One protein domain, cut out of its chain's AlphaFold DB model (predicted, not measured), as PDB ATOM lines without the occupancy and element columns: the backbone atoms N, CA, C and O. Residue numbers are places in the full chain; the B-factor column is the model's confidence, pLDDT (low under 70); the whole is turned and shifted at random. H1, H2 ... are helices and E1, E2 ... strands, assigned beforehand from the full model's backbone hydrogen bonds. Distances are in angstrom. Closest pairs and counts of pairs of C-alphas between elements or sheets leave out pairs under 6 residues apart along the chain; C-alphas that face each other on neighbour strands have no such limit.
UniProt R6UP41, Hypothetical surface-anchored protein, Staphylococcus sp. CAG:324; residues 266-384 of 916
ATOM      1  N   ALA A 266      33.419   2.786  46.394       91.94
ATOM      2  CA  ALA A 266      32.450   3.599  47.119       91.94
ATOM      3  C   ALA A 266      31.016   3.341  46.634       91.94
ATOM      4  O   ALA A 266      30.766   3.007  45.474       91.94
ATOM      5  N   THR A 267      30.059   3.519  47.544       92.25
ATOM      6  CA  THR A 267      28.628   3.630  47.224       92.25
ATOM      7  C   THR A 267      28.294   5.078  46.900       92.25
ATOM      8  O   THR A 267      28.881   5.982  47.504       92.25
ATOM      9  N   ILE A 268      27.316   5.304  46.028       94.50
ATOM     10  CA  ILE A 268      26.867   6.654  45.681       94.50
ATOM     11  C   ILE A 268      26.297   7.358  46.916       94.50
ATOM     12  O   ILE A 268      26.653   8.508  47.182       94.50
ATOM     13  N   GLU A 269      25.493   6.654  47.714       90.62
ATOM     14  CA  GLU A 269      24.961   7.184  48.972       90.62
ATOM     15  C   GLU A 269      26.091   7.650  49.894       90.62
ATOM     16  O   GLU A 269      26.182   8.823  50.238       90.62
ATOM     17  N   GLY A 270      27.009   6.740  50.236       89.31
ATOM     18  CA  GLY A 270      28.051   6.997  51.229       89.31
ATOM     19  C   GLY A 270      28.866   8.265  50.963       89.31
ATOM     20  O   GLY A 270      29.064   9.062  51.883       89.31
ATOM     21  N   TYR A 271      29.302   8.494  49.718       88.50
ATOM     22  CA  TYR A 271      30.081   9.697  49.417       88.50
ATOM     23  C   TYR A 271      29.193  10.949  49.321       88.50
ATOM     24  O   TYR A 271      29.575  12.004  49.825       88.50
ATOM     25  N   THR A 272      27.991  10.865  48.740       91.69
ATOM     26  CA  THR A 272      27.104  12.039  48.621       91.69
ATOM     27  C   THR A 272      26.576  12.514  49.977       91.69
ATOM     28  O   THR A 272      26.486  13.729  50.196       91.69
ATOM     29  N   THR A 273      26.304  11.611  50.926       91.12
ATOM     30  CA  THR A 273      25.972  11.965  52.315       91.12
ATOM     31  C   THR A 273      27.135  12.698  52.982       91.12
ATOM     32  O   THR A 273      26.924  13.751  53.587       91.12
ATOM     33  N   ALA A 274      28.363  12.182  52.844       89.19
ATOM     34  CA  ALA A 274      29.557  12.796  53.425       89.19
ATOM     35  C   ALA A 274      29.791  14.214  52.882       89.19
ATOM     36  O   ALA A 274      29.954  15.155  53.657       89.19
ATOM     37  N   LEU A 275      29.709  14.391  51.560       89.12
ATOM     38  CA  LEU A 275      29.857  15.698  50.912       89.12
ATOM     39  C   LEU A 275      28.752  16.684  51.310       89.12
ATOM     40  O   LEU A 275      29.016  17.868  51.509       89.12
ATOM     41  N   THR A 276      27.517  16.202  51.466       89.56
ATOM     42  CA  THR A 276      26.386  17.045  51.875       89.56
ATOM     43  C   THR A 276      26.526  17.495  53.327       89.56
ATOM     44  O   THR A 276      26.242  18.650  53.633       89.56
ATOM     45  N   ALA A 277      27.006  16.618  54.213       91.56
ATOM     46  CA  ALA A 277      27.268  16.938  55.615       91.56
ATOM     47  C   ALA A 277      28.483  17.865  55.810       91.56
ATOM     48  O   ALA A 277      28.595  18.522  56.845       91.56
ATOM     49  N   ALA A 278      29.379  17.941  54.821       91.75
ATOM     50  CA  ALA A 278      30.592  18.749  54.882       91.75
ATOM     51  C   ALA A 278      30.354  20.263  54.732       91.75
ATOM     52  O   ALA A 278      31.278  21.061  54.934       91.75
ATOM     53  N   VAL A 279      29.125  20.675  54.408       92.19
ATOM     54  CA  VAL A 279      28.718  22.078  54.285       92.19
ATOM     55  C   VAL A 279      27.482  22.398  55.130       92.19
ATOM     56  O   VAL A 279      26.661  21.529  55.407       92.19
ATOM     57  N   ASP A 280      27.329  23.660  55.535       92.62
ATOM     58  CA  ASP A 280      26.118  24.142  56.209       92.62
ATOM     59  C   ASP A 280      24.966  24.452  55.224       92.62
ATOM     60  O   ASP A 280      25.090  24.327  54.001       92.62
ATOM     61  N   GLU A 281      23.826  24.905  55.757       87.06
ATOM     62  CA  GLU A 281      22.652  25.331  54.974       87.06
ATOM     63  C   GLU A 281      22.958  26.460  53.968       87.06
ATOM     64  O   GLU A 281      22.293  26.582  52.941       87.06
ATOM     65  N   ASN A 282      24.000  27.255  54.232       87.88
ATOM     66  CA  ASN A 282      24.482  28.336  53.376       87.88
ATOM     67  C   ASN A 282      25.633  27.883  52.462       87.88
ATOM     68  O   ASN A 282      26.286  28.722  51.837       87.88
ATOM     69  N   ARG A 283      25.888  26.571  52.382       89.06
ATOM     70  CA  ARG A 283      26.953  25.932  51.595       89.06
ATOM     71  C   ARG A 283      28.364  26.353  51.998       89.06
ATOM     72  O   ARG A 283      29.291  26.280  51.188       89.06
ATOM     73  N   LYS A 284      28.554  26.813  53.231       93.12
ATOM     74  CA  LYS A 284      29.882  27.100  53.777       93.12
ATOM     75  C   LYS A 284      30.494  25.814  54.297       93.12
ATOM     76  O   LYS A 284      29.800  25.004  54.901       93.12
ATOM     77  N   VAL A 285      31.791  25.642  54.073       93.38
ATOM     78  CA  VAL A 285      32.522  24.446  54.506       93.38
ATOM     79  C   VAL A 285      32.553  24.378  56.035       93.38
ATOM     80  O   VAL A 285      33.011  25.316  56.689       93.38
ATOM     81  N   VAL A 286      32.092  23.255  56.590       94.88
ATOM     82  CA  VAL A 286      32.141  22.939  58.029       94.88
ATOM     83  C   VAL A 286      32.991  21.704  58.331       94.88
ATOM     84  O   VAL A 286      33.531  21.609  59.432       94.88
ATOM     85  N   ASP A 287      33.178  20.819  57.351       94.06
ATOM     86  CA  ASP A 287      34.129  19.708  57.402       94.06
ATOM     87  C   ASP A 287      35.100  19.812  56.219       94.06
ATOM     88  O   ASP A 287      34.742  19.603  55.058       94.06
ATOM     89  N   LYS A 288      36.343  20.194  56.521       91.75
ATOM     90  CA  LYS A 288      37.378  20.398  55.504       91.75
ATOM     91  C   LYS A 288      37.892  19.086  54.929       91.75
ATOM     92  O   LYS A 288      38.303  19.079  53.777       91.75
ATOM     93  N   GLU A 289      37.919  18.015  55.720       89.25
ATOM     94  CA  GLU A 289      38.458  16.733  55.263       89.25
ATOM     95  C   GLU A 289      37.467  16.071  54.311       89.25
ATOM     96  O   GLU A 289      37.849  15.693  53.206       89.25
ATOM     97  N   ALA A 290      36.185  16.045  54.679       87.62
ATOM     98  CA  ALA A 290      35.145  15.462  53.838       87.62
ATOM     99  C   ALA A 290      34.978  16.198  52.494       87.62
ATOM    100  O   ALA A 290      34.756  15.557  51.469       87.62
ATOM    101  N   ILE A 291      35.116  17.533  52.456       90.06
ATOM    102  CA  ILE A 291      34.909  18.300  51.214       90.06
ATOM    103  C   ILE A 291      36.078  18.210  50.223       90.06
ATOM    104  O   ILE A 291      35.914  18.580  49.059       90.06
ATOM    105  N   LEU A 292      37.252  17.713  50.633       89.19
ATOM    106  CA  LEU A 292      38.379  17.534  49.709       89.19
ATOM    107  C   LEU A 292      38.006  16.609  48.550       89.19
ATOM    108  O   LEU A 292      38.429  16.859  47.424       89.19
ATOM    109  N   ASP A 293      37.133  15.633  48.781       86.44
ATOM    110  CA  ASP A 293      36.713  14.675  47.757       86.44
ATOM    111  C   ASP A 293      35.565  15.174  46.864       86.44
ATOM    112  O   ASP A 293      35.139  14.480  45.937       86.44
ATOM    113  N   PHE A 294      35.079  16.400  47.082       82.06
ATOM    114  CA  PHE A 294      33.962  16.970  46.325       82.06
ATOM    115  C   PHE A 294      34.270  17.146  44.827       82.06
ATOM    116  O   PHE A 294      33.387  16.968  43.993       82.06
ATOM    117  N   SER A 295      35.520  17.475  44.484       85.12
ATOM    118  CA  SER A 295      35.957  17.809  43.118       85.12
ATOM    119  C   SER A 295      37.331  17.198  42.830       85.12
ATOM    120  O   SER A 295      38.356  17.797  43.170       85.12
ATOM    121  N   GLY A 296      37.365  16.018  42.211       88.12
ATOM    122  CA  GLY A 296      38.580  15.323  41.768       88.12
ATOM    123  C   GLY A 296      38.865  13.978  42.451       88.12
ATOM    124  O   GLY A 296      39.916  13.389  42.199       88.12
ATOM    125  N   ALA A 297      37.966  13.473  43.298       91.62
ATOM    126  CA  ALA A 297      38.117  12.145  43.895       91.62
ATOM    127  C   ALA A 297      37.825  11.046  42.871       91.62
ATOM    128  O   ALA A 297      36.886  11.160  42.082       91.62
ATOM    129  N   THR A 298      38.624   9.980  42.896       94.62
ATOM    130  CA  THR A 298      38.548   8.835  41.980       94.62
ATOM    131  C   THR A 298      37.854   7.652  42.649       94.62
ATOM    132  O   THR A 298      38.443   6.967  43.486       94.62
ATOM    133  N   TYR A 299      36.621   7.357  42.239       94.94
ATOM    134  CA  TYR A 299      35.829   6.254  42.786       94.94
ATOM    135  C   TYR A 299      35.541   5.165  41.758       94.94
ATOM    136  O   TYR A 299      35.231   5.451  40.602       94.94
ATOM    137  N   ARG A 300      35.575   3.906  42.195       95.50
ATOM    138  CA  ARG A 300      34.907   2.800  41.513       95.50
ATOM    139  C   ARG A 300      33.530   2.633  42.145       95.50
ATOM    140  O   ARG A 300      33.385   2.048  43.216       95.50
ATOM    141  N   LEU A 301      32.522   3.182  41.482       95.69
ATOM    142  CA  LEU A 301      31.149   3.211  41.967       95.69
ATOM    143  C   LEU A 301      30.409   1.941  41.555       95.69
ATOM    144  O   LEU A 301      30.421   1.556  40.384       95.69
ATOM    145  N   TRP A 302      29.735   1.309  42.511       94.19
ATOM    146  CA  TRP A 302      28.729   0.289  42.226       94.19
ATOM    147  C   TRP A 302      27.392   0.978  41.959       94.19
ATOM    148  O   TRP A 302      26.857   1.640  42.844       94.19
ATOM    149  N   ALA A 303      26.874   0.863  40.737       96.62
ATOM    150  CA  ALA A 303      25.732   1.656  40.294       96.62
ATOM    151  C   ALA A 303      24.844   0.918  39.295       96.62
ATOM    152  O   ALA A 303      25.300   0.037  38.564       96.62
ATOM    153  N   LYS A 304      23.578   1.323  39.213       95.81
ATOM    154  CA  LYS A 304      22.715   1.036  38.065       95.81
ATOM    155  C   LYS A 304      22.804   2.191  37.071       95.81
ATOM    156  O   LYS A 304      22.616   3.344  37.451       95.81
ATOM    157  N   VAL A 305      23.060   1.890  35.800       97.19
ATOM    158  CA  VAL A 305      23.115   2.919  34.747       97.19
ATOM    159  C   VAL A 305      21.702   3.253  34.278       97.19
ATOM    160  O   VAL A 305      20.943   2.360  33.892       97.19
ATOM    161  N   LEU A 306      21.358   4.537  34.260       96.44
ATOM    162  CA  LEU A 306      20.074   5.050  33.791       96.44
ATOM    163  C   LEU A 306      20.273   5.982  32.591       96.44
ATOM    164  O   LEU A 306      21.236   6.744  32.530       96.44
ATOM    165  N   LYS A 307      19.328   5.946  31.648       95.50
ATOM    166  CA  LYS A 307      19.212   6.935  30.568       95.50
ATOM    167  C   LYS A 307      18.129   7.934  30.954       95.50
ATOM    168  O   LYS A 307      16.972   7.795  30.562       95.50
ATOM    169  N   GLU A 308      18.514   8.856  31.819       90.56
ATOM    170  CA  GLU A 308      17.641   9.816  32.482       90.56
ATOM    171  C   GLU A 308      18.407  11.123  32.684       90.56
ATOM    172  O   GLU A 308      19.584  11.110  33.047       90.56
ATOM    173  N   GLU A 309      17.721  12.243  32.479       89.06
ATOM    174  CA  GLU A 309      18.252  13.582  32.722       89.06
ATOM    175  C   GLU A 309      18.104  13.942  34.207       89.06
ATOM    176  O   GLU A 309      17.168  14.633  34.617       89.06
ATOM    177  N   ALA A 310      19.016  13.416  35.033       88.12
ATOM    178  CA  ALA A 310      19.065  13.733  36.461       88.12
ATOM    179  C   ALA A 310      19.519  15.179  36.709       88.12
ATOM    180  O   ALA A 310      19.012  15.829  37.618       88.12
ATOM    181  N   ALA A 311      20.427  15.709  35.887       87.75
ATOM    182  CA  ALA A 311      20.773  17.127  35.841       87.75
ATOM    183  C   ALA A 311      20.523  17.675  34.422       87.75
ATOM    184  O   ALA A 311      20.815  16.973  33.455       87.75
ATOM    185  N   PRO A 312      19.992  18.905  34.274       85.44
ATOM    186  CA  PRO A 312      19.693  19.480  32.968       85.44
ATOM    187  C   PRO A 312      20.865  19.428  31.977       85.44
ATOM    188  O   PRO A 312      21.955  19.923  32.270       85.44
ATOM    189  N   GLY A 313      20.615  18.873  30.792       87.00
ATOM    190  CA  GLY A 313      21.592  18.684  29.714       87.00
ATOM    191  C   GLY A 313      22.396  17.380  29.778       87.00
ATOM    192  O   GLY A 313      22.963  16.979  28.760       87.00
ATOM    193  N   ASP A 314      22.414  16.683  30.916       93.69
ATOM    194  CA  ASP A 314      23.113  15.407  31.063       93.69
ATOM    195  C   ASP A 314      22.214  14.237  30.634       93.69
ATOM    196  O   ASP A 314      21.047  14.146  31.003       93.69
ATOM    197  N   LYS A 315      22.750  13.311  29.834       95.12
ATOM    198  CA  LYS A 315      21.961  12.231  29.205       95.12
ATOM    199  C   LYS A 315      21.809  10.979  30.073       95.12
ATOM    200  O   LYS A 315      20.922  10.160  29.819       95.12
ATOM    201  N   TYR A 316      22.722  10.793  31.023       97.31
ATOM    202  CA  TYR A 316      22.867   9.564  31.791       97.31
ATOM    203  C   TYR A 316      22.994   9.874  33.276       97.31
ATOM    204  O   TYR A 316      23.630  10.849  33.673       97.31
ATOM    205  N   ALA A 317      22.447   8.982  34.093       97.06
ATOM    206  CA  ALA A 317      22.545   9.034  35.540       97.06
ATOM    207  C   ALA A 317      23.029   7.690  36.087       97.06
ATOM    208  O   ALA A 317      22.876   6.640  35.452       97.06
ATOM    209  N   LEU A 318      23.604   7.730  37.281       97.19
ATOM    210  CA  LEU A 318      23.945   6.558  38.072       97.19
ATOM    211  C   LEU A 318      23.035   6.534  39.296       97.19
ATOM    212  O   LEU A 318      22.912   7.536  39.998       97.19
ATOM    213  N   GLU A 319      22.399   5.396  39.533       94.38
ATOM    214  CA  GLU A 319      21.549   5.153  40.698       94.38
ATOM    215  C   GLU A 319      22.273   4.222  41.671       94.38
ATOM    216  O   GLU A 319      22.768   3.161  41.269       94.38
ATOM    217  N   ASP A 320      22.305   4.609  42.945       93.56
ATOM    218  CA  ASP A 320      22.761   3.758  44.035       93.56
ATOM    219  C   ASP A 320      21.904   2.478  44.073       93.56
ATOM    220  O   ASP A 320      20.673   2.556  44.188       93.56
ATOM    221  N   PRO A 321      22.506   1.282  43.951       90.56
ATOM    222  CA  PRO A 321      21.746   0.044  43.875       90.56
ATOM    223  C   PRO A 321      20.873  -0.219  45.106       90.56
ATOM    224  O   PRO A 321      19.816  -0.842  44.943       90.56
ATOM    225  N   GLU A 322      21.283   0.259  46.286       88.12
ATOM    226  CA  GLU A 322      20.608   0.021  47.563       88.12
ATOM    227  C   GLU A 322      19.622   1.124  47.929       88.12
ATOM    228  O   GLU A 322      18.485   0.812  48.280       88.12
ATOM    229  N   THR A 323      20.025   2.392  47.825       86.94
ATOM    230  CA  THR A 323      19.189   3.511  48.294       86.94
ATOM    231  C   THR A 323      18.334   4.136  47.200       86.94
ATOM    232  O   THR A 323      17.312   4.746  47.497       86.94
ATOM    233  N   GLY A 324      18.711   3.971  45.930       87.69
ATOM    234  CA  GLY A 324      18.077   4.670  44.813       87.69
ATOM    235  C   GLY A 324      18.568   6.110  44.620       87.69
ATOM    236  O   GLY A 324      18.099   6.784  43.702       87.69
ATOM    237  N   THR A 325      19.519   6.584  45.431       89.88
ATOM    238  CA  THR A 325      20.116   7.919  45.291       89.88
ATOM    239  C   THR A 325      20.759   8.085  43.921       89.88
ATOM    240  O   THR A 325      21.532   7.236  43.477       89.88
ATOM    241  N   LYS A 326      20.440   9.187  43.233       92.56
ATOM    242  CA  LYS A 326      20.897   9.442  41.863       92.56
ATOM    243  C   LYS A 326      21.964  10.528  41.808       92.56
ATOM    244  O   LYS A 326      21.831  11.584  42.423       92.56
ATOM    245  N   ILE A 327      22.974  10.287  40.982       95.44
ATOM    246  CA  ILE A 327      23.970  11.274  40.552       95.44
ATOM    247  C   ILE A 327      24.008  11.319  39.027       95.44
ATOM    248  O   ILE A 327      23.618  10.361  38.356       95.44
ATOM    249  N   SER A 328      24.474  12.427  38.463       96.56
ATOM    250  CA  SER A 328      24.531  12.613  37.012       96.56
ATOM    251  C   SER A 328      25.911  12.281  36.448       96.56
ATOM    252  O   SER A 328      26.931  12.561  37.085       96.56
ATOM    253  N   ILE A 329      25.961  11.739  35.231       96.19
ATOM    254  CA  ILE A 329      27.197  11.694  34.444       96.19
ATOM    255  C   ILE A 329      27.238  12.962  33.599       96.19
ATOM    256  O   ILE A 329      26.401  13.153  32.718       96.19
ATOM    257  N   TYR A 330      28.229  13.812  33.852       93.44
ATOM    258  CA  TYR A 330      28.337  15.091  33.167       93.44
ATOM    259  C   TYR A 330      28.477  14.890  31.651       93.44
ATOM    260  O   TYR A 330      29.287  14.074  31.197       93.44
ATOM    261  N   HIS A 331      27.697  15.632  30.859       90.75
ATOM    262  CA  HIS A 331      27.569  15.425  29.413       90.75
ATOM    263  C   HIS A 331      28.911  15.417  28.661       90.75
ATOM    264  O   HIS A 331      29.077  14.625  27.736       90.75
ATOM    265  N   TYR A 332      29.925  16.173  29.103       89.06
ATOM    266  CA  TYR A 332      31.254  16.143  28.475       89.06
ATOM    267  C   TYR A 332      31.955  14.777  28.518       89.06
ATOM    268  O   TYR A 332      32.849  14.548  27.706       89.06
ATOM    269  N   ALA A 333      31.555  13.861  29.404       89.88
ATOM    270  CA  ALA A 333      32.048  12.481  29.419       89.88
ATOM    271  C   ALA A 333      31.287  11.544  28.458       89.88
ATOM    272  O   ALA A 333      31.688  10.398  28.273       89.88
ATOM    273  N   THR A 334      30.170  11.986  27.868       91.06
ATOM    274  CA  THR A 334      29.270  11.135  27.060       91.06
ATOM    275  C   THR A 334      28.740  11.801  25.786       91.06
ATOM    276  O   THR A 334      27.913  11.218  25.088       91.06
ATOM    277  N   ASP A 335      29.194  13.007  25.445       88.00
ATOM    278  CA  ASP A 335      28.752  13.717  24.240       88.00
ATOM    279  C   ASP A 335      29.329  13.147  22.944       88.00
ATOM    280  O   ASP A 335      28.698  13.270  21.892       88.00
ATOM    281  N   ASP A 336      30.484  12.484  23.017       88.38
ATOM    282  CA  ASP A 336      30.999  11.704  21.897       88.38
ATOM    283  C   ASP A 336      30.048  10.541  21.577       88.38
ATOM    284  O   ASP A 336      29.628   9.784  22.456       88.38
ATOM    285  N   ALA A 337      29.722  10.374  20.294       89.81
ATOM    286  CA  ALA A 337      28.756   9.374  19.853       89.81
ATOM    287  C   ALA A 337      29.191   7.932  20.175       89.81
ATOM    288  O   ALA A 337      28.332   7.082  20.414       89.81
ATOM    289  N   ASN A 338      30.497   7.643  20.206       90.38
ATOM    290  CA  ASN A 338      31.000   6.318  20.561       90.38
ATOM    291  C   ASN A 338      30.917   6.085  22.071       90.38
ATOM    292  O   ASN A 338      30.522   4.996  22.486       90.38
ATOM    293  N   LEU A 339      31.231   7.099  22.884       90.19
ATOM    294  CA  LEU A 339      31.070   7.035  24.341       90.19
ATOM    295  C   LEU A 339      29.596   6.868  24.738       90.19
ATOM    296  O   LEU A 339      29.277   6.004  25.555       90.19
ATOM    297  N   ALA A 340      28.681   7.607  24.103       92.25
ATOM    298  CA  ALA A 340      27.239   7.428  24.286       92.25
ATOM    299  C   ALA A 340      26.777   6.015  23.888       92.25
ATOM    300  O   ALA A 340      26.051   5.356  24.633       92.25
ATOM    301  N   ALA A 341      27.226   5.521  22.728       93.31
ATOM    302  CA  ALA A 341      26.888   4.178  22.258       93.31
ATOM    303  C   ALA A 341      27.458   3.071  23.160       93.31
ATOM    304  O   ALA A 341      26.861   1.997  23.263       93.31
ATOM    305  N   GLU A 342      28.602   3.304  23.807       93.06
ATOM    306  CA  GLU A 342      29.146   2.399  24.817       93.06
ATOM    307  C   GLU A 342      28.277   2.407  26.078       93.06
ATOM    308  O   GLU A 342      27.840   1.341  26.511       93.06
ATOM    309  N   MET A 343      27.942   3.585  26.609       95.19
ATOM    310  CA  MET A 343      27.087   3.728  27.793       95.19
ATOM    311  C   MET A 343      25.689   3.120  27.581       95.19
ATOM    312  O   MET A 343      25.163   2.433  28.460       95.19
ATOM    313  N   ASP A 344      25.111   3.272  26.386       95.62
ATOM    314  CA  ASP A 344      23.799   2.715  26.023       95.62
ATOM    315  C   ASP A 344      23.717   1.181  26.185       95.62
ATOM    316  O   ASP A 344      22.637   0.648  26.449       95.62
ATOM    317  N   LYS A 345      24.838   0.448  26.099       95.25
ATOM    318  CA  LYS A 345      24.883  -1.018  26.309       95.25
ATOM    319  C   LYS A 345      24.650  -1.428  27.764       95.25
ATOM    320  O   LYS A 345      24.366  -2.606  28.035       95.25
ATOM    321  N   TRP A 346      24.818  -0.482  28.682       96.38
ATOM    322  CA  TRP A 346      24.779  -0.684  30.125       96.38
ATOM    323  C   TRP A 346      23.511  -0.140  30.773       96.38
ATOM    324  O   TRP A 346      23.232  -0.495  31.913       96.38
ATOM    325  N   VAL A 347      22.703   0.641  30.050       96.69
ATOM    326  CA  VAL A 347      21.428   1.169  30.551       96.69
ATOM    327  C   VAL A 347      20.544   0.037  31.090       96.69
ATOM    328  O   VAL A 347      20.281  -0.961  30.415       96.69
ATOM    329  N   GLY A 348      20.095   0.197  32.333       94.50
ATOM    330  CA  GLY A 348      19.301  -0.774  33.083       94.50
ATOM    331  C   GLY A 348      20.106  -1.882  33.771       94.50
ATOM    332  O   GLY A 348      19.516  -2.645  34.536       94.50
ATOM    333  N   LYS A 349      21.421  -1.977  33.539       95.88
ATOM    334  CA  LYS A 349      22.315  -2.957  34.175       95.88
ATOM    335  C   LYS A 349      23.038  -2.360  35.376       95.88
ATOM    336  O   LYS A 349      23.188  -1.145  35.495       95.88
ATOM    337  N   TYR A 350      23.517  -3.255  36.233       96.00
ATOM    338  CA  TYR A 350      24.403  -2.928  37.340       96.00
ATOM    339  C   TYR A 350      25.853  -3.045  36.885       96.00
ATOM    340  O   TYR A 350      26.215  -3.990  36.180       96.00
ATOM    341  N   VAL A 351      26.675  -2.078  37.277       96.69
ATOM    342  CA  VAL A 351      28.074  -1.965  36.868       96.69
ATOM    343  C   VAL A 351      28.960  -1.528  38.028       96.69
ATOM    344  O   VAL A 351      28.496  -0.882  38.967       96.69
ATOM    345  N   TYR A 352      30.243  -1.857  37.931       95.44
ATOM    346  CA  TYR A 352      31.309  -1.088  38.556       95.44
ATOM    347  C   TYR A 352      31.834  -0.099  37.519       95.44
ATOM    348  O   TYR A 352      32.311  -0.511  36.456       95.44
ATOM    349  N   ILE A 353      31.716   1.192  37.818       96.12
ATOM    350  CA  ILE A 353      32.126   2.287  36.938       96.12
ATOM    351  C   ILE A 353      33.183   3.143  37.627       96.12
ATOM    352  O   ILE A 353      32.993   3.596  38.753       96.12
ATOM    353  N   ASN A 354      34.300   3.361  36.943       95.44
ATOM    354  CA  ASN A 354      35.323   4.293  37.390       95.44
ATOM    355  C   ASN A 354      34.895   5.714  37.027       95.44
ATOM    356  O   ASN A 354      34.617   6.017  35.863       95.44
ATOM    357  N   ALA A 355      34.817   6.575  38.031       95.25
ATOM    358  CA  ALA A 355      34.353   7.935  37.867       95.25
ATOM    359  C   ALA A 355      35.161   8.911  38.724       95.25
ATOM    360  O   ALA A 355      35.701   8.550  39.772       95.25
ATOM    361  N   VAL A 356      35.220  10.159  38.269       94.62
ATOM    362  CA  VAL A 356      35.846  11.265  38.994       94.62
ATOM    363  C   VAL A 356      34.782  12.265  39.413       94.62
ATOM    364  O   VAL A 356      33.989  12.702  38.578       94.62
ATOM    365  N   THR A 357      34.740  12.629  40.694       92.69
ATOM    366  CA  THR A 357      33.840  13.689  41.172       92.69
ATOM    367  C   THR A 357      34.218  15.020  40.533       92.69
ATOM    368  O   THR A 357      35.402  15.306  40.362       92.69
ATOM    369  N   ILE A 358      33.235  15.833  40.145       89.81
ATOM    370  CA  ILE A 358      33.519  17.126  39.507       89.81
ATOM    371  C   ILE A 358      32.864  18.276  40.257       89.81
ATOM    372  O   ILE A 358      33.557  19.143  40.782       89.81
ATOM    373  N   ASP A 359      31.538  18.289  40.318       88.25
ATOM    374  CA  ASP A 359      30.790  19.409  40.862       88.25
ATOM    375  C   ASP A 359      29.371  18.996  41.270       88.25
ATOM    376  O   ASP A 359      29.015  17.814  41.366       88.25
ATOM    377  N   ARG A 360      28.546  20.015  41.505       86.75
ATOM    378  CA  ARG A 360      27.128  19.869  41.773       86.75
ATOM    379  C   ARG A 360      26.326  20.860  40.948       86.75
ATOM    380  O   ARG A 360      26.590  22.062  40.970       86.75
ATOM    381  N   TYR A 361      25.296  20.369  40.273       85.31
ATOM    382  CA  TYR A 361      24.444  21.215  39.456       85.31
ATOM    383  C   TYR A 361      23.557  22.117  40.321       85.31
ATOM    384  O   TYR A 361      22.719  21.657  41.094       85.31
ATOM    385  N   SER A 362      23.721  23.432  40.178       75.62
ATOM    386  CA  SER A 362      23.134  24.424  41.090       75.62
ATOM    387  C   SER A 362      21.608  24.543  41.026       75.62
ATOM    388  O   SER A 362      21.004  25.014  41.985       75.62
ATOM    389  N   SER A 363      20.972  24.136  39.921       73.31
ATOM    390  CA  SER A 363      19.522  24.331  39.742       73.31
ATOM    391  C   SER A 363      18.670  23.271  40.440       73.31
ATOM    392  O   SER A 363      17.520  23.548  40.771       73.31
ATOM    393  N   ASN A 364      19.202  22.064  40.635       78.38
ATOM    394  CA  ASN A 364      18.475  20.942  41.234       78.38
ATOM    395  C   ASN A 364      19.304  20.128  42.242       78.38
ATOM    396  O   ASN A 364      18.860  19.073  42.677       78.38
ATOM    397  N   ASP A 365      20.474  20.632  42.639       81.62
ATOM    398  CA  ASP A 365      21.292  20.107  43.736       81.62
ATOM    399  C   ASP A 365      21.899  18.708  43.514       81.62
ATOM    400  O   ASP A 365      22.363  18.065  44.459       81.62
ATOM    401  N   VAL A 366      21.955  18.251  42.259       89.19
ATOM    402  CA  VAL A 366      22.449  16.918  41.883       89.19
ATOM    403  C   VAL A 366      23.974  16.907  41.754       89.19
ATOM    404  O   VAL A 366      24.554  17.747  41.064       89.19
ATOM    405  N   TYR A 367      24.630  15.937  42.398       92.38
ATOM    406  CA  TYR A 367      26.067  15.696  42.234       92.38
ATOM    407  C   TYR A 367      26.373  15.146  40.849       92.38
ATOM    408  O   TYR A 367      25.622  14.321  40.319       92.38
ATOM    409  N   ARG A 368      27.500  15.569  40.281       93.44
ATOM    410  CA  ARG A 368      27.951  15.099  38.977       93.44
ATOM    411  C   ARG A 368      29.306  14.425  39.069       93.44
ATOM    412  O   ARG A 368      30.158  14.780  39.888       93.44
ATOM    413  N   VAL A 369      29.497  13.456  38.189       95.00
ATOM    414  CA  VAL A 369      30.760  12.750  38.004       95.00
ATOM    415  C   VAL A 369      31.132  12.702  36.527       95.00
ATOM    416  O   VAL A 369      30.283  12.821  35.641       95.00
ATOM    417  N   LEU A 370      32.412  12.495  36.261       94.38
ATOM    418  CA  LEU A 370      32.953  12.189  34.948       94.38
ATOM    419  C   LEU A 370      33.269  10.701  34.886       94.38
ATOM    420  O   LEU A 370      34.081  10.217  35.669       94.38
ATOM    421  N   TRP A 371      32.653   9.981  33.951       94.31
ATOM    422  CA  TRP A 371      33.114   8.637  33.605       94.31
ATOM    423  C   TRP A 371      34.479   8.739  32.923       94.31
ATOM    424  O   TRP A 371      34.672   9.565  32.032       94.31
ATOM    425  N   ASP A 372      35.421   7.895  33.336       89.62
ATOM    426  CA  ASP A 372      36.800   7.944  32.853       89.62
ATOM    427  C   ASP A 372      37.008   7.361  31.436       89.62
ATOM    428  O   ASP A 372      38.130   7.294  30.935       89.62
ATOM    429  N   GLY A 373      35.928   6.911  30.789       88.00
ATOM    430  CA  GLY A 373      35.957   6.264  29.477       88.00
ATOM    431  C   GLY A 373      36.401   4.796  29.512       88.00
ATOM    432  O   GLY A 373      36.480   4.157  28.459       88.00
ATOM    433  N   SER A 374      36.691   4.232  30.690       88.12
ATOM    434  CA  SER A 374      37.058   2.820  30.830       88.12
ATOM    435  C   SER A 374      35.878   1.891  30.547       88.12
ATOM    436  O   SER A 374      34.717   2.224  30.779       88.12
ATOM    437  N   THR A 375      36.167   0.686  30.049       87.25
ATOM    438  CA  THR A 375      35.136  -0.338  29.844       87.25
ATOM    439  C   THR A 375      34.473  -0.686  31.173       87.25
ATOM    440  O   THR A 375      35.139  -1.141  32.102       87.25
ATOM    441  N   LEU A 376      33.153  -0.509  31.241       89.88
ATOM    442  CA  LEU A 376      32.383  -0.824  32.435       89.88
ATOM    443  C   LEU A 376      32.409  -2.334  32.704       89.88
ATOM    444  O   LEU A 376      32.418  -3.158  31.784       89.88
ATOM    445  N   VAL A 377      32.404  -2.697  33.984       91.94
ATOM    446  CA  VAL A 377      32.372  -4.094  34.425       91.94
ATOM    447  C   VAL A 377      30.976  -4.401  34.939       91.94
ATOM    448  O   VAL A 377      30.489  -3.695  35.813       91.94
ATOM    449  N   GLU A 378      30.336  -5.458  34.433       95.00
ATOM    450  CA  GLU A 378      29.033  -5.895  34.947       95.00
ATOM    451  C   GLU A 378      29.140  -6.244  36.437       95.00
ATOM    452  O   GLU A 378      30.001  -7.027  36.848       95.00
ATOM    453  N   ALA A 379      28.266  -5.651  37.242       93.69
ATOM    454  CA  ALA A 379      28.157  -5.908  38.668       93.69
ATOM    455  C   ALA A 379      26.918  -6.768  38.951       93.69
ATOM    456  O   ALA A 379      25.951  -6.749  38.182       93.69
ATOM    457  N   PRO A 380      26.910  -7.533  40.055       89.69
ATOM    458  CA  PRO A 380      25.705  -8.229  40.469       89.69
ATOM    459  C   PRO A 380      24.582  -7.229  40.765       89.69
ATOM    460  O   PRO A 380      24.816  -6.136  41.288       89.69
ATOM    461  N   ALA A 381      23.349  -7.638  40.464       87.69
ATOM    462  CA  ALA A 381      22.176  -6.963  40.998       87.69
ATOM    463  C   ALA A 381      22.214  -6.999  42.540       87.69
ATOM    464  O   ALA A 381      22.665  -8.000  43.111       87.69
ATOM    465  N   PRO A 382      21.749  -5.939  43.220       87.62
ATOM    466  CA  PRO A 382      21.752  -5.881  44.670       87.62
ATOM    467  C   PRO A 382      20.819  -6.949  45.244       87.62
ATOM    468  O   PRO A 382      19.705  -7.156  44.759       87.62
ATOM    469  N   SER A 383      21.268  -7.617  46.304       88.31
ATOM    470  CA  SER A 383      20.400  -8.451  47.135       88.31
ATOM    471  C   SER A 383      19.858  -7.591  48.268       88.31
ATOM    472  O   SER A 383      20.451  -7.565  49.341       88.31
ATOM    473  N   LEU A 384      18.758  -6.886  48.011       88.06
ATOM    474  CA  LEU A 384      18.139  -5.995  48.991       88.06
ATOM    475  C   LEU A 384      17.379  -6.791  50.054       88.06
ATOM    476  O   LEU A 384      16.553  -7.646  49.711       88.06
TER     477      LEU A 384
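Overview. This is residues 266 to 384 of the 916 residues of the protein "Hypothetical surface-anchored protein" of Staphylococcus sp. CAG:324 (UniProt R6UP41). A small closed barrel of five strands, E1 to E5, forms the body; H1 and H2 sit together outside it toward one end of the longest axis, and H3 sits toward the opposite end. After E5, residues 372 to 384 run along the outside without a named element. The printed part has 119 residues, with three named helices and five named strands in the order H1 H2 E1 E2 E3 H3 E4 E5; the class is mixed, helices and strands. Round the mixed barrel run E1 E2 E3 E5 E4 and back to E1. The whole is compact, with a radius of gyration of the C-alphas of 13.9 A and spans of 40 by 32 by 21 A.

Along the chain. Begin with the barrel: find C-alpha 298 at (38.548, 8.835, 41.980), where E1 starts; it runs to residue 306, 20.6 A away, and bends by 74 degrees at residue 302. E2 is residues 316 to 319 and E3 residues 326 to 329. E4, residues 350 to 361, spans 24.2 A and bends by 90 degrees at residue 358. E5, residues 366 to 371, ends at C-alpha 371, (33.114, 8.637, 33.605). Then look for H1, residues 268 to 277, 14.3 A long from C-alpha 268 at (26.867, 6.654, 45.681); H2, residues 288 to 294; and H3, residues 337 to 344.

Arrangement. E1, E2 and E3 form a meander, each strand the antiparallel neighbour of the one before: look at N 304 and O 319, 2.9 A, and N 318 and O 327, 2.8 A, within hydrogen-bond range. E3 and E5 are parallel, with N 328 and O 367 at 2.9 A. E4 and E5 are an antiparallel hairpin, with N 370 and O 356 at 2.8 A. E4 and E1, antiparallel, close the ring, with N 301 and O 353 at 2.8 A. H1 is on the barrel, outside it, at a height over the sheet of 9.2 A. H2, also outside, is over E4 and stands up from the sheet at 84 degrees; the closest C-alphas are those of Phe 294 and Thr 357, 6.1 A. H1 and H2 touch at Leu 275 and Ile 291, whose C-alphas are 5.7 A apart, at a steep tilt of 45 degrees, opposite ways. H3 is on the barrel and apart from H1 and H2. In H1 and H3 every O i to N i+4 pair is within hydrogen-bond range; H2 has 0 of 3, and 2 of 4 O i to N i+3 pairs.

Size, cuts and confidence. The C-alphas farthest apart are those of Val 286 and Asn 338, 41.0 A. The printed part has no cut, and no link is long. Residues 377 to 378 pair antiparallel with residues 351 to 352 of E4. The mean pLDDT of the printed part is 91.2, and no printed residue is under 70.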